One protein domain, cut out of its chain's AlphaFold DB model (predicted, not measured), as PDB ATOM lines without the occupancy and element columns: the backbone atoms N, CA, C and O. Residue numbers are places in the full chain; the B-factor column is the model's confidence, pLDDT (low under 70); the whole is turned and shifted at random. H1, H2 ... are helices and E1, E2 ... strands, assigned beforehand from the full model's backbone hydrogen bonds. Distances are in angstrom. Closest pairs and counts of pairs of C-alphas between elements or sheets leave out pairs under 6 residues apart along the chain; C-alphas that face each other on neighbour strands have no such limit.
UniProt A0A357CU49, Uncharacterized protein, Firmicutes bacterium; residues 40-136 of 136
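Overview. This is residues 40 to 136 of the 136 residues of an uncharacterized protein of Firmicutes bacterium (UniProt A0A357CU49). Look first for two long helices, H2 and H6, side by side and running opposite ways; the short helix H4 packs on residues 60 to 63 of H2, and E1 of a small strand hairpin, E1 and E2, comes near both H2 and H4. Short helices complete the body: H1 packs on residues 121 to 126 of H6, and H3 and H5 touch each other. The printed part has 97 residues, with six named helices and two named strands in the order H1 H2 H3 E1 E2 H4 H5 H6; the sheet, E1 - E2, is antiparallel and the class is mostly helix. The whole is compact and rounded, with a radius of gyration of the C-alphas of 12.5 A and spans of 33 by 29 by 26 A.

Along the chain. Begin at strand E1, residues 79 to 81, and its partner E2, residues 89 to 91. Directly after E2 comes H4, residues 92 to 99, 10.8 A long. Find C-alpha 54 at (21.266, 33.105, -43.584); from there H2 runs 22.2 A to residue 69, and H3 holds residues 72 to 77. H1, residues 40 to 44, begins at C-alpha 40 at (42.436, 39.759, -30.271). H5 holds residues 113 to 116, and H6, residues 120 to 135, runs 22.6 A to C-alpha 135 at (31.887, 24.405, -45.459).

Arrangement. In the hairpin of E1 and E2, find N 80 and O 90 within hydrogen-bond range at 2.8 A, and N 90 and O 80 at 2.9 A. The closest C-alphas of E1 and H2 are those of Tyr 80 and Val 59, 6.9 A apart. H2 touches H4 with residues 60 to 63 alone, closest at the C-alphas of Val 63 and Ala 92, 6.0 A, a steep tilt of 39 degrees, opposite ways. H2 also touches H6, closest at the C-alphas of Leu 64 and Val 126, 6.3 A, a shallow tilt of 29 degrees, opposite ways. H6 touches H1 with residues 121 to 126 alone; the closest C-alphas are those of Val 122 and Val 41, 5.2 A apart. H3 touches H5, closest at the C-alphas of Glu 72 and Tyr 114, 5.5 A. H4 and H6 are apart. Every O i to N i+4 pair is within hydrogen-bond range in H1, H2, H4 and H6; H3 has 1 of 2, and H5 is too short for such a pair.

Size, cuts and confidence. The two C-alphas farthest apart, those of Lys 86 and Lys 120, are 34.6 A from each other. The printed part has no cut, and its one long link is H4 to H5, residues 100 to 112. Residues 100 to 101 pair briefly with residues 48 to 49, antiparallel. The mean pLDDT of the printed part is 94.2; look for the one residue under 70 at Asp 136, the chain's last.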
ATOM      1  N   THR A  40      43.159  40.216 -29.082       94.12
ATOM      2  CA  THR A  40      42.436  39.759 -30.271       94.12
ATOM      3  C   THR A  40      42.730  38.292 -30.599       94.12
ATOM      4  O   THR A  40      41.799  37.527 -30.843       94.12
ATOM      5  N   VAL A  41      43.993  37.853 -30.537       94.06
ATOM      6  CA  VAL A  41      44.365  36.430 -30.683       94.06
ATOM      7  C   VAL A  41      43.683  35.605 -29.603       94.06
ATOM      8  O   VAL A  41      43.086  34.572 -29.902       94.06
ATOM      9  N   HIS A  42      43.754  36.067 -28.355       93.56
ATOM     10  CA  HIS A  42      43.154  35.369 -27.228       93.56
ATOM     11  C   HIS A  42      41.632  35.236 -27.385       93.56
ATOM     12  O   HIS A  42      41.086  34.170 -27.116       93.56
ATOM     13  N   PHE A  43      40.966  36.284 -27.882       95.62
ATOM     14  CA  PHE A  43      39.529  36.297 -28.143       95.62
ATOM     15  C   PHE A  43      39.110  35.315 -29.243       95.62
ATOM     16  O   PHE A  43      38.189  34.536 -29.031       95.62
ATOM     17  N   PHE A  44      39.773  35.330 -30.406       95.88
ATOM     18  CA  PHE A  44      39.418  34.435 -31.518       95.88
ATOM     19  C   PHE A  44      39.853  32.982 -31.288       95.88
ATOM     20  O   PHE A  44      39.401  32.075 -31.989       95.88
ATOM     21  N   SER A  45      40.740  32.736 -30.326       93.56
ATOM     22  CA  SER A  45      41.134  31.385 -29.948       93.56
ATOM     23  C   SER A  45      39.991  30.689 -29.210       93.56
ATOM     24  O   SER A  45      39.602  31.122 -28.128       93.56
ATOM     25  N   GLY A  46      39.471  29.612 -29.805       91.12
ATOM     26  CA  GLY A  46      38.395  28.805 -29.222       91.12
ATOM     27  C   GLY A  46      36.992  29.393 -29.385       91.12
ATOM     28  O   GLY A  46      36.048  28.840 -28.836       91.12
ATOM     29  N   VAL A  47      36.841  30.487 -30.138       95.81
ATOM     30  CA  VAL A  47      35.550  31.163 -30.305       95.81
ATOM     31  C   VAL A  47      34.553  30.322 -31.108       95.81
ATOM     32  O   VAL A  47      34.905  29.714 -32.123       95.81
ATOM     33  N   GLU A  48      33.302  30.329 -30.664       95.31
ATOM     34  CA  GLU A  48      32.158  29.744 -31.360       95.31
ATOM     35  C   GLU A  48      31.352  30.849 -32.054       95.31
ATOM     36  O   GLU A  48      31.171  31.934 -31.500       95.31
ATOM     37  N   ILE A  49      30.866  30.584 -33.269       96.00
ATOM     38  CA  ILE A  49      30.020  31.517 -34.022       96.00
ATOM     39  C   ILE A  49      28.568  31.051 -33.931       96.00
ATOM     40  O   ILE A  49      28.264  29.903 -34.239       96.00
ATOM     41  N   GLN A  50      27.677  31.960 -33.542       94.56
ATOM     42  CA  GLN A  50      26.242  31.732 -33.428       94.56
ATOM     43  C   GLN A  50      25.484  32.597 -34.438       94.56
ATOM     44  O   GLN A  50      25.523  33.831 -34.400       94.56
ATOM     45  N   CYS A  51      24.754  31.936 -35.331       93.12
ATOM     46  CA  CYS A  51      23.828  32.559 -36.268       93.12
ATOM     47  C   CYS A  51      22.573  31.696 -36.418       93.12
ATOM     48  O   CYS A  51      22.651  30.472 -36.476       93.12
ATOM     49  N   GLU A  52      21.415  32.345 -36.487       91.25
ATOM     50  CA  GLU A  52      20.101  31.705 -36.603       91.25
ATOM     51  C   GLU A  52      19.510  31.831 -38.014       91.25
ATOM     52  O   GLU A  52      18.571  31.114 -38.361       91.25
ATOM     53  N   THR A  53      20.029  32.755 -38.830       92.88
ATOM     54  CA  THR A  53      19.522  33.037 -40.178       92.88
ATOM     55  C   THR A  53      20.647  33.162 -41.200       92.88
ATOM     56  O   THR A  53      21.763  33.562 -40.868       92.88
ATOM     57  N   GLU A  54      20.329  32.895 -42.469       93.06
ATOM     58  CA  GLU A  54      21.266  33.105 -43.584       93.06
ATOM     59  C   GLU A  54      21.710  34.568 -43.693       93.06
ATOM     60  O   GLU A  54      22.884  34.839 -43.904       93.06
ATOM     61  N   GLU A  55      20.811  35.528 -43.441       92.62
ATOM     62  CA  GLU A  55      21.167  36.955 -43.425       92.62
ATOM     63  C   GLU A  55      22.239  37.266 -42.363       92.62
ATOM     64  O   GLU A  55      23.159  38.044 -42.611       92.62
ATOM     65  N   GLN A  56      22.164  36.640 -41.179       95.06
ATOM     66  CA  GLN A  56      23.203  36.777 -40.154       95.06
ATOM     67  C   GLN A  56      24.516  36.136 -40.606       95.06
ATOM     68  O   GLN A  56      25.575  36.742 -40.438       95.06
ATOM     69  N   LYS A  57      24.451  34.940 -41.206       95.94
ATOM     70  CA  LYS A  57      25.626  34.238 -41.739       95.94
ATOM     71  C   LYS A  57      26.335  35.079 -42.801       95.94
ATOM     72  O   LYS A  57      27.546  35.263 -42.709       95.94
ATOM     73  N   GLU A  58      25.601  35.664 -43.746       95.50
ATOM     74  CA  GLU A  58      26.150  36.548 -44.781       95.50
ATOM     75  C   GLU A  58      26.863  37.769 -44.186       95.50
ATOM     76  O   GLU A  58      27.978  38.100 -44.599       95.50
ATOM     77  N   VAL A  59      26.266  38.412 -43.177       96.56
ATOM     78  CA  VAL A  59      26.887  39.550 -42.483       96.56
ATOM     79  C   VAL A  59      28.169  39.126 -41.761       96.56
ATOM     80  O   VAL A  59      29.185  39.811 -41.880       96.56
ATOM     81  N   ILE A  60      28.164  37.992 -41.054       97.56
ATOM     82  CA  ILE A  60      29.352  37.467 -40.362       97.56
ATOM     83  C   ILE A  60      30.466  37.139 -41.363       97.56
ATOM     84  O   ILE A  60      31.614  37.532 -41.154       97.56
ATOM     85  N   VAL A  61      30.137  36.462 -42.465       97.38
ATOM     86  CA  VAL A  61      31.080  36.145 -43.547       97.38
ATOM     87  C   VAL A  61      31.685  37.421 -44.125       97.38
ATOM     88  O   VAL A  61      32.902  37.494 -44.312       97.38
ATOM     89  N   GLN A  62      30.867  38.450 -44.365       97.62
ATOM     90  CA  GLN A  62      31.355  39.732 -44.858       97.62
ATOM     91  C   GLN A  62      32.300  40.400 -43.853       97.62
ATOM     92  O   GLN A  62      33.370  40.853 -44.254       97.62
ATOM     93  N   VAL A  63      31.965  40.400 -42.557       98.06
ATOM     94  CA  VAL A  63      32.860  40.908 -41.504       98.06
ATOM     95  C   VAL A  63      34.193  40.169 -41.529       98.06
ATOM     96  O   VAL A  63      35.235  40.811 -41.596       98.06
ATOM     97  N   LEU A  64      34.194  38.832 -41.524       98.00
ATOM     98  CA  LEU A  64      35.432  38.044 -41.526       98.00
ATOM     99  C   LEU A  64      36.288  38.302 -42.771       98.00
ATOM    100  O   LEU A  64      37.511  38.372 -42.666       98.00
ATOM    101  N   ARG A  65      35.666  38.475 -43.943       98.00
ATOM    102  CA  ARG A  65      36.375  38.855 -45.172       98.00
ATOM    103  C   ARG A  65      36.993  40.240 -45.051       98.00
ATOM    104  O   ARG A  65      38.174  40.387 -45.347       98.00
ATOM    105  N   ASP A  66      36.237  41.212 -44.559       98.25
ATOM    106  CA  ASP A  66      36.709  42.585 -44.384       98.25
ATOM    107  C   ASP A  66      37.851  42.677 -43.362       98.25
ATOM    108  O   ASP A  66      38.807  43.413 -43.592       98.25
ATOM    109  N   LEU A  67      37.841  41.865 -42.294       97.38
ATOM    110  CA  LEU A  67      38.985  41.735 -41.377       97.38
ATOM    111  C   LEU A  67      40.268  41.278 -42.097       97.38
ATOM    112  O   LEU A  67      41.376  41.563 -41.647       97.38
ATOM    113  N   LEU A  68      40.149  40.537 -43.200       97.31
ATOM    114  CA  LEU A  68      41.295  40.034 -43.957       97.31
ATOM    115  C   LEU A  68      41.734  40.972 -45.084       97.31
ATOM    116  O   LEU A  68      42.891  40.863 -45.512       97.31
ATOM    117  N   THR A  69      40.856  41.844 -45.575       96.94
ATOM    118  CA  THR A  69      41.077  42.623 -46.804       96.94
ATOM    119  C   THR A  69      41.164  44.127 -46.589       96.94
ATOM    120  O   THR A  69      41.881  44.770 -47.352       96.94
ATOM    121  N   LEU A  70      40.463  44.685 -45.601       97.25
ATOM    122  CA  LEU A  70      40.455  46.122 -45.341       97.25
ATOM    123  C   LEU A  70      41.634  46.539 -44.463       97.25
ATOM    124  O   LEU A  70      42.055  45.817 -43.557       97.25
ATOM    125  N   GLU A  71      42.127  47.750 -44.707       95.25
ATOM    126  CA  GLU A  71      43.124  48.389 -43.849       95.25
ATOM    127  C   GLU A  71      42.483  48.928 -42.557       95.25
ATOM    128  O   GLU A  71      41.278  49.179 -42.497       95.25
ATOM    129  N   GLU A  72      43.291  49.166 -41.517       94.94
ATOM    130  CA  GLU A  72      42.824  49.545 -40.167       94.94
ATOM    131  C   GLU A  72      41.794  50.696 -40.169       94.94
ATOM    132  O   GLU A  72      40.740  50.606 -39.534       94.94
ATOM    133  N   GLU A  73      42.086  51.786 -40.886       95.50
ATOM    134  CA  GLU A  73      41.221  52.975 -40.939       95.50
ATOM    135  C   GLU A  73      39.939  52.762 -41.748       95.50
ATOM    136  O   GLU A  73      38.930  53.422 -41.490       95.50
ATOM    137  N   GLU A  74      39.973  51.872 -42.739       96.62
ATOM    138  CA  GLU A  74      38.807  51.517 -43.549       96.62
ATOM    139  C   GLU A  74      37.887  50.603 -42.747       96.62
ATOM    140  O   GLU A  74      36.698  50.887 -42.610       96.62
ATOM    141  N   LEU A  75      38.461  49.580 -42.112       96.50
ATOM    142  CA  LEU A  75      37.749  48.650 -41.247       96.50
ATOM    143  C   LEU A  75      37.069  49.363 -40.070       96.50
ATOM    144  O   LEU A  75      35.946  49.022 -39.710       96.50
ATOM    145  N   ARG A  76      37.709  50.391 -39.496       95.75
ATOM    146  CA  ARG A  76      37.126  51.204 -38.415       95.75
ATOM    147  C   ARG A  76      35.895  52.005 -38.858       95.75
ATOM    148  O   ARG A  76      35.059  52.341 -38.026       95.75
ATOM    149  N   LYS A  77      35.799  52.356 -40.142       96.75
ATOM    150  CA  LYS A  77      34.677  53.128 -40.708       96.75
ATOM    151  C   LYS A  77      33.613  52.244 -41.347       96.75
ATOM    152  O   LYS A  77      32.540  52.745 -41.670       96.75
ATOM    153  N   GLN A  78      33.926  50.974 -41.572       97.69
ATOM    154  CA  GLN A  78      33.026  50.036 -42.209       97.69
ATOM    155  C   GLN A  78      31.865  49.683 -41.274       97.69
ATOM    156  O   GLN A  78      32.043  49.401 -40.087       97.69
ATOM    157  N   GLU A  79      30.661  49.691 -41.837       98.00
ATOM    158  CA  GLU A  79      29.420  49.456 -41.112       98.00
ATOM    159  C   GLU A  79      28.624  48.311 -41.739       98.00
ATOM    160  O   GLU A  79      28.528  48.191 -42.962       98.00
ATOM    161  N   TYR A  80      27.974  47.526 -40.887       97.69
ATOM    162  CA  TYR A  80      27.219  46.333 -41.252       97.69
ATOM    163  C   TYR A  80      25.770  46.451 -40.778       97.69
ATOM    164  O   TYR A  80      25.521  47.105 -39.764       97.69
ATOM    165  N   PRO A  81      24.800  45.832 -41.471       96.44
ATOM    166  CA  PRO A  81      23.426  45.769 -40.988       96.44
ATOM    167  C   PRO A  81      23.345  45.133 -39.592       96.44
ATOM    168  O   PRO A  81      23.916  44.071 -39.355       96.44
ATOM    169  N   ASP A  82      22.608  45.766 -38.679       95.12
ATOM    170  CA  ASP A  82      22.300  45.180 -37.372       95.12
ATOM    171  C   ASP A  82      21.156  44.166 -37.517       95.12
ATOM    172  O   ASP A  82      19.991  44.533 -37.705       95.12
ATOM    173  N   SER A  83      21.495  42.883 -37.413       88.31
ATOM    174  CA  SER A  83      20.552  41.764 -37.504       88.31
ATOM    175  C   SER A  83      19.500  41.762 -36.387       88.31
ATOM    176  O   SER A  83      18.416  41.209 -36.570       88.31
ATOM    177  N   PHE A  84      19.762  42.429 -35.258       88.25
ATOM    178  CA  PHE A  84      18.834  42.530 -34.128       88.25
ATOM    179  C   PHE A  84      17.957  43.783 -34.195       88.25
ATOM    180  O   PHE A  84      16.913  43.852 -33.539       88.25
ATOM    181  N   ARG A  85      18.364  44.801 -34.966       90.94
ATOM    182  CA  ARG A  85      17.652  46.082 -35.075       90.94
ATOM    183  C   ARG A  85      17.581  46.544 -36.524       90.94
ATOM    184  O   ARG A  85      18.415  47.308 -37.007       90.94
ATOM    185  N   LYS A  86      16.510  46.129 -37.199       89.62
ATOM    186  CA  LYS A  86      16.262  46.439 -38.611       89.62
ATOM    187  C   LYS A  86      16.417  47.935 -38.919       89.62
ATOM    188  O   LYS A  86      15.760  48.774 -38.308       89.62
ATOM    189  N   GLY A  87      17.243  48.242 -39.919       90.62
ATOM    190  CA  GLY A  87      17.515  49.607 -40.387       90.62
ATOM    191  C   GLY A  87      18.689  50.296 -39.689       90.62
ATOM    192  O   GLY A  87      19.142  51.329 -40.178       90.62
ATOM    193  N   ASN A  88      19.216  49.718 -38.606       95.69
ATOM    194  CA  ASN A  88      20.432  50.203 -37.970       95.69
ATOM    195  C   ASN A  88      21.671  49.575 -38.603       95.69
ATOM    196  O   ASN A  88      21.617  48.512 -39.229       95.69
ATOM    197  N   LYS A  89      22.797  50.254 -38.400       97.06
ATOM    198  CA  LYS A  89      24.116  49.773 -38.773       97.06
ATOM    199  C   LYS A  89      25.048  49.786 -37.570       97.06
ATOM    200  O   LYS A  89      24.904  50.640 -36.695       97.06
ATOM    201  N   ILE A  90      25.965  48.831 -37.538       97.38
ATOM    202  CA  ILE A  90      26.909  48.598 -36.446       97.38
ATOM    203  C   ILE A  90      28.310  48.315 -36.993       97.38
ATOM    204  O   ILE A  90      28.465  47.856 -38.124       97.38
ATOM    205  N   GLU A  91      29.339  48.604 -36.202       96.94
ATOM    206  CA  GLU A  91      30.734  48.342 -36.585       96.94
ATOM    207  C   GLU A  91      31.086  46.846 -36.486       96.94
ATOM    208  O   GLU A  91      30.429  46.082 -35.772       96.94
ATOM    209  N   ALA A  92      32.180  46.430 -37.137       97.06
ATOM    210  CA  ALA A  92      32.660  45.041 -37.126       97.06
ATOM    211  C   ALA A  92      32.765  44.458 -35.705       97.06
ATOM    212  O   ALA A  92      32.326  43.339 -35.444       97.06
ATOM    213  N   ARG A  93      33.300  45.239 -34.757       96.00
ATOM    214  CA  ARG A  93      33.452  44.822 -33.355       96.00
ATOM    215  C   ARG A  93      32.114  44.466 -32.701       96.00
ATOM    216  O   ARG A  93      32.052  43.532 -31.907       96.00
ATOM    217  N   GLN A  94      31.053  45.204 -33.013       96.19
ATOM    218  CA  GLN A  94      29.720  44.959 -32.464       96.19
ATOM    219  C   GLN A  94      29.091  43.710 -33.076       96.19
ATOM    220  O   GLN A  94      28.534  42.906 -32.333       96.19
ATOM    221  N   VAL A  95      29.252  43.497 -34.388       97.06
ATOM    222  CA  VAL A  95      28.843  42.237 -35.033       97.06
ATOM    223  C   VAL A  95      29.533  41.052 -34.358       97.06
ATOM    224  O   VAL A  95      28.872  40.084 -33.991       97.06
ATOM    225  N   ILE A  96      30.846  41.161 -34.120       96.88
ATOM    226  CA  ILE A  96      31.610  40.127 -33.417       96.88
ATOM    227  C   ILE A  96      31.021  39.889 -32.024       96.88
ATOM    228  O   ILE A  96      30.688  38.760 -31.694       96.88
ATOM    229  N   TYR A  97      30.794  40.928 -31.220       95.19
ATOM    230  CA  TYR A  97      30.224  40.743 -29.881       95.19
ATOM    231  C   TYR A  97      28.809  40.159 -29.855       95.19
ATOM    232  O   TYR A  97      28.428  39.572 -28.846       95.19
ATOM    233  N   HIS A  98      28.027  40.329 -30.919       95.38
ATOM    234  CA  HIS A  98      26.692  39.750 -30.995       95.38
ATOM    235  C   HIS A  98      26.695  38.270 -31.387       95.38
ATOM    236  O   HIS A  98      25.805  37.540 -30.961       95.38
ATOM    237  N   HIS A  99      27.668  37.838 -32.192       96.38
ATOM    238  CA  HIS A  99      27.648  36.516 -32.824       96.38
ATOM    239  C   HIS A  99      28.784  35.588 -32.385       96.38
ATOM    240  O   HIS A  99      28.728  34.398 -32.665       96.38
ATOM    241  N   PHE A 100      29.819  36.097 -31.721       96.50
ATOM    242  CA  PHE A 100      31.012  35.335 -31.371       96.50
ATOM    243  C   PHE A 100      31.051  35.116 -29.864       96.50
ATOM    244  O   PHE A 100      31.203  36.060 -29.083       96.50
ATOM    245  N   VAL A 101      30.932  33.856 -29.463       95.38
ATOM    246  CA  VAL A 101      30.937  33.433 -28.067       95.38
ATOM    247  C   VAL A 101      32.314  32.861 -27.737       95.38
ATOM    248  O   VAL A 101      32.673  31.801 -28.252       95.38
ATOM    249  N   PRO A 102      33.129  33.551 -26.919       93.88
ATOM    250  CA  PRO A 102      34.403  33.001 -26.482       93.88
ATOM    251  C   PRO A 102      34.184  31.797 -25.556       93.88
ATOM    252  O   PRO A 102      33.250  31.774 -24.755       93.88
ATOM    253  N   ASP A 103      35.093  30.829 -25.635       92.38
ATOM    254  CA  ASP A 103      35.161  29.635 -24.778       92.38
ATOM    255  C   ASP A 103      35.379  29.955 -23.288       92.38
ATOM    256  O   ASP A 103      34.989  29.179 -22.414       92.38
ATOM    257  N   GLU A 104      35.981  31.106 -22.984       89.94
ATOM    258  CA  GLU A 104      36.270  31.546 -21.623       89.94
ATOM    259  C   GLU A 104      35.669  32.917 -21.296       89.94
ATOM    260  O   GLU A 104      35.736  33.890 -22.057       89.94
ATOM    261  N   VAL A 105      35.140  33.026 -20.074       84.31
ATOM    262  CA  VAL A 105      34.605  34.279 -19.539       84.31
ATOM    263  C   VAL A 105      35.738  35.283 -19.335       84.31
ATOM    264  O   VAL A 105      36.694  35.027 -18.612       84.31
ATOM    265  N   GLY A 106      35.585  36.476 -19.913       82.81
ATOM    266  CA  GLY A 106      36.533  37.583 -19.743       82.81
ATOM    267  C   GLY A 106      37.407  37.852 -20.965       82.81
ATOM    268  O   GLY A 106      37.998  38.929 -21.035       82.81
ATOM    269  N   LYS A 107      37.408  36.958 -21.962       91.81
ATOM    270  CA  LYS A 107      37.976  37.235 -23.286       91.81
ATOM    271  C   LYS A 107      37.221  38.393 -23.937       91.81
ATOM    272  O   LYS A 107      35.999  38.347 -24.084       91.81
ATOM    273  N   ARG A 108      37.934  39.467 -24.282       92.25
ATOM    274  CA  ARG A 108      37.355  40.693 -24.851       92.25
ATOM    275  C   ARG A 108      38.298  41.309 -25.873       92.25
ATOM    276  O   ARG A 108      39.511  41.249 -25.710       92.25
ATOM    277  N   LEU A 109      37.717  41.960 -26.873       93.50
ATOM    278  CA  LEU A 109      38.438  42.811 -27.814       93.50
ATOM    279  C   LEU A 109      38.720  44.169 -27.166       93.50
ATOM    280  O   LEU A 109      37.797  44.841 -26.688       93.50
ATOM    281  N   ASP A 110      39.977  44.599 -27.177       90.44
ATOM    282  CA  ASP A 110      40.404  45.870 -26.594       90.44
ATOM    283  C   ASP A 110      40.491  46.996 -27.643       90.44
ATOM    284  O   ASP A 110      40.009  46.880 -28.773       90.44
ATOM    285  N   VAL A 111      41.041  48.147 -27.258       89.25
ATOM    286  CA  VAL A 111      41.202  49.306 -28.151       89.25
ATOM    287  C   VAL A 111      42.093  49.008 -29.365       89.25
ATOM    288  O   VAL A 111      41.871  49.590 -30.425       89.25
ATOM    289  N   ASP A 112      43.029  48.067 -29.244       93.31
ATOM    290  CA  ASP A 112      44.005  47.735 -30.278       93.31
ATOM    291  C   ASP A 112      43.470  46.731 -31.308       93.31
ATOM    292  O   ASP A 112      44.136  46.513 -32.313       93.31
ATOM    293  N   PHE A 113      42.258  46.190 -31.132       95.12
ATOM    294  CA  PHE A 113      41.615  45.242 -32.057       95.12
ATOM    295  C   PHE A 113      41.873  45.525 -33.545       95.12
ATOM    296  O   PHE A 113      42.416  44.678 -34.247       95.12
ATOM    297  N   TYR A 114      41.539  46.727 -34.026       95.31
ATOM    298  CA  TYR A 114      41.655  47.068 -35.449       95.31
ATOM    299  C   TYR A 114      43.103  46.998 -35.965       95.31
ATOM    300  O   TYR A 114      43.333  46.649 -37.117       95.31
ATOM    301  N   LYS A 115      44.079  47.267 -35.094       94.31
ATOM    302  CA  LYS A 115      45.508  47.137 -35.386       94.31
ATOM    303  C   LYS A 115      45.974  45.684 -35.277       94.31
ATOM    304  O   LYS A 115      46.805  45.228 -36.060       94.31
ATOM    305  N   GLU A 116      45.463  44.953 -34.291       94.44
ATOM    306  CA  GLU A 116      45.832  43.565 -34.027       94.44
ATOM    307  C   GLU A 116      45.301  42.593 -35.085       94.44
ATOM    308  O   GLU A 116      45.923  41.560 -35.310       94.44
ATOM    309  N   VAL A 117      44.219  42.932 -35.790       93.81
ATOM    310  CA  VAL A 117      43.657  42.123 -36.888       93.81
ATOM    311  C   VAL A 117      44.669  41.855 -38.010       93.81
ATOM    312  O   VAL A 117      44.658  40.778 -38.605       93.81
ATOM    313  N   ALA A 118      45.600  42.779 -38.265       91.31
ATOM    314  CA  ALA A 118      46.647  42.597 -39.271       91.31
ATOM    315  C   ALA A 118      47.723  41.567 -38.864       91.31
ATOM    316  O   ALA A 118      48.509  41.121 -39.705       91.31
ATOM    317  N   ILE A 119      47.777  41.173 -37.587       93.56
ATOM    318  CA  ILE A 119      48.770  40.228 -37.072       93.56
ATOM    319  C   ILE A 119      48.495  38.831 -37.627       93.56
ATOM    320  O   ILE A 119      47.355  38.367 -37.689       93.56
ATOM    321  N   LYS A 120      49.566  38.142 -38.031       93.31
ATOM    322  CA  LYS A 120      49.506  36.855 -38.734       93.31
ATOM    323  C   LYS A 120      48.654  35.826 -37.991       93.31
ATOM    324  O   LYS A 120      47.840  35.156 -38.613       93.31
ATOM    325  N   GLU A 121      48.834  35.720 -36.681       94.50
ATOM    326  CA  GLU A 121      48.115  34.785 -35.821       94.50
ATOM    327  C   GLU A 121      46.603  35.053 -35.835       94.50
ATOM    328  O   GLU A 121      45.824  34.114 -36.002       94.50
ATOM    329  N   VAL A 122      46.183  36.324 -35.745       94.88
ATOM    330  CA  VAL A 122      44.762  36.700 -35.849       94.88
ATOM    331  C   VAL A 122      44.226  36.346 -37.231       94.88
ATOM    332  O   VAL A 122      43.196  35.685 -37.334       94.88
ATOM    333  N   ARG A 123      44.951  36.704 -38.297       96.31
ATOM    334  CA  ARG A 123      44.544  36.394 -39.676       96.31
ATOM    335  C   ARG A 123      44.353  34.897 -39.894       96.31
ATOM    336  O   ARG A 123      43.386  34.500 -40.531       96.31
ATOM    337  N   THR A 124      45.240  34.058 -39.358       96.88
ATOM    338  CA  THR A 124      45.093  32.598 -39.435       96.88
ATOM    339  C   THR A 124      43.823  32.116 -38.736       96.88
ATOM    340  O   THR A 124      43.101  31.303 -39.305       96.88
ATOM    341  N   LEU A 125      43.512  32.632 -37.542       97.31
ATOM    342  CA  LEU A 125      42.275  32.282 -36.839       97.31
ATOM    343  C   LEU A 125      41.032  32.717 -37.629       97.31
ATOM    344  O   LEU A 125      40.118  31.918 -37.809       97.31
ATOM    345  N   VAL A 126      41.029  33.942 -38.162       97.38
ATOM    346  CA  VAL A 126      39.929  34.480 -38.979       97.38
ATOM    347  C   VAL A 126      39.722  33.663 -40.260       97.38
ATOM    348  O   VAL A 126      38.584  33.337 -40.585       97.38
ATOM    349  N   ILE A 127      40.796  33.264 -40.953       97.69
ATOM    350  CA  ILE A 127      40.715  32.387 -42.137       97.69
ATOM    351  C   ILE A 127      40.072  31.046 -41.779       97.69
ATOM    352  O   ILE A 127      39.170  30.602 -42.482       97.69
ATOM    353  N   ASN A 128      40.499  30.419 -40.682       96.56
ATOM    354  CA  ASN A 128      39.942  29.134 -40.259       96.56
ATOM    355  C   ASN A 128      38.447  29.243 -39.922       96.56
ATOM    356  O   ASN A 128      37.689  28.318 -40.194       96.56
ATOM    357  N   LEU A 129      38.014  30.355 -39.320       96.69
ATOM    358  CA  LEU A 129      36.597  30.606 -39.035       96.69
ATOM    359  C   LEU A 129      35.788  30.803 -40.317       96.69
ATOM    360  O   LEU A 129      34.706  30.239 -40.445       96.69
ATOM    361  N   LEU A 130      36.328  31.562 -41.274       96.06
ATOM    362  CA  LEU A 130      35.687  31.776 -42.567       96.06
ATOM    363  C   LEU A 130      35.521  30.457 -43.334       96.06
ATOM    364  O   LEU A 130      34.442  30.193 -43.847       96.06
ATOM    365  N   GLN A 131      36.554  29.610 -43.352       95.56
ATOM    366  CA  GLN A 131      36.495  28.291 -43.992       95.56
ATOM    367  C   GLN A 131      35.414  27.403 -43.380       95.56
ATOM    368  O   GLN A 131      34.621  26.832 -44.118       95.56
ATOM    369  N   LYS A 132      35.325  27.342 -42.044       93.62
ATOM    370  CA  LYS A 132      34.270  26.575 -41.362       93.62
ATOM    371  C   LYS A 132      32.871  27.024 -41.789       93.62
ATOM    372  O   LYS A 132      32.045  26.193 -42.127       93.62
ATOM    373  N   LEU A 133      32.630  28.336 -41.839       92.31
ATOM    374  CA  LEU A 133      31.326  28.879 -42.236       92.31
ATOM    375  C   LEU A 133      30.975  28.646 -43.709       92.31
ATOM    376  O   LEU A 133      29.795  28.647 -44.049       92.31
ATOM    377  N   GLU A 134      31.968  28.522 -44.588       86.06
ATOM    378  CA  GLU A 134      31.750  28.232 -46.012       86.06
ATOM    379  C   GLU A 134      31.575  26.728 -46.289       86.06
ATOM    380  O   GLU A 134      31.020  26.368 -47.327       86.06
ATOM    381  N   GLU A 135      32.047  25.863 -45.387       85.19
ATOM    382  CA  GLU A 135      31.887  24.405 -45.459       85.19
ATOM    383  C   GLU A 135      30.563  23.907 -44.849       85.19
ATOM    384  O   GLU A 135      30.043  22.887 -45.311       85.19
ATOM    385  N   ASP A 136      30.031  24.623 -43.851       62.06
ATOM    386  CA  ASP A 136      28.727  24.383 -43.205       62.06
ATOM    387  C   ASP A 136      27.538  24.860 -44.059       62.06
ATOM    388  O   ASP A 136      26.500  24.159 -44.092       62.06
TER     389      ASP A 136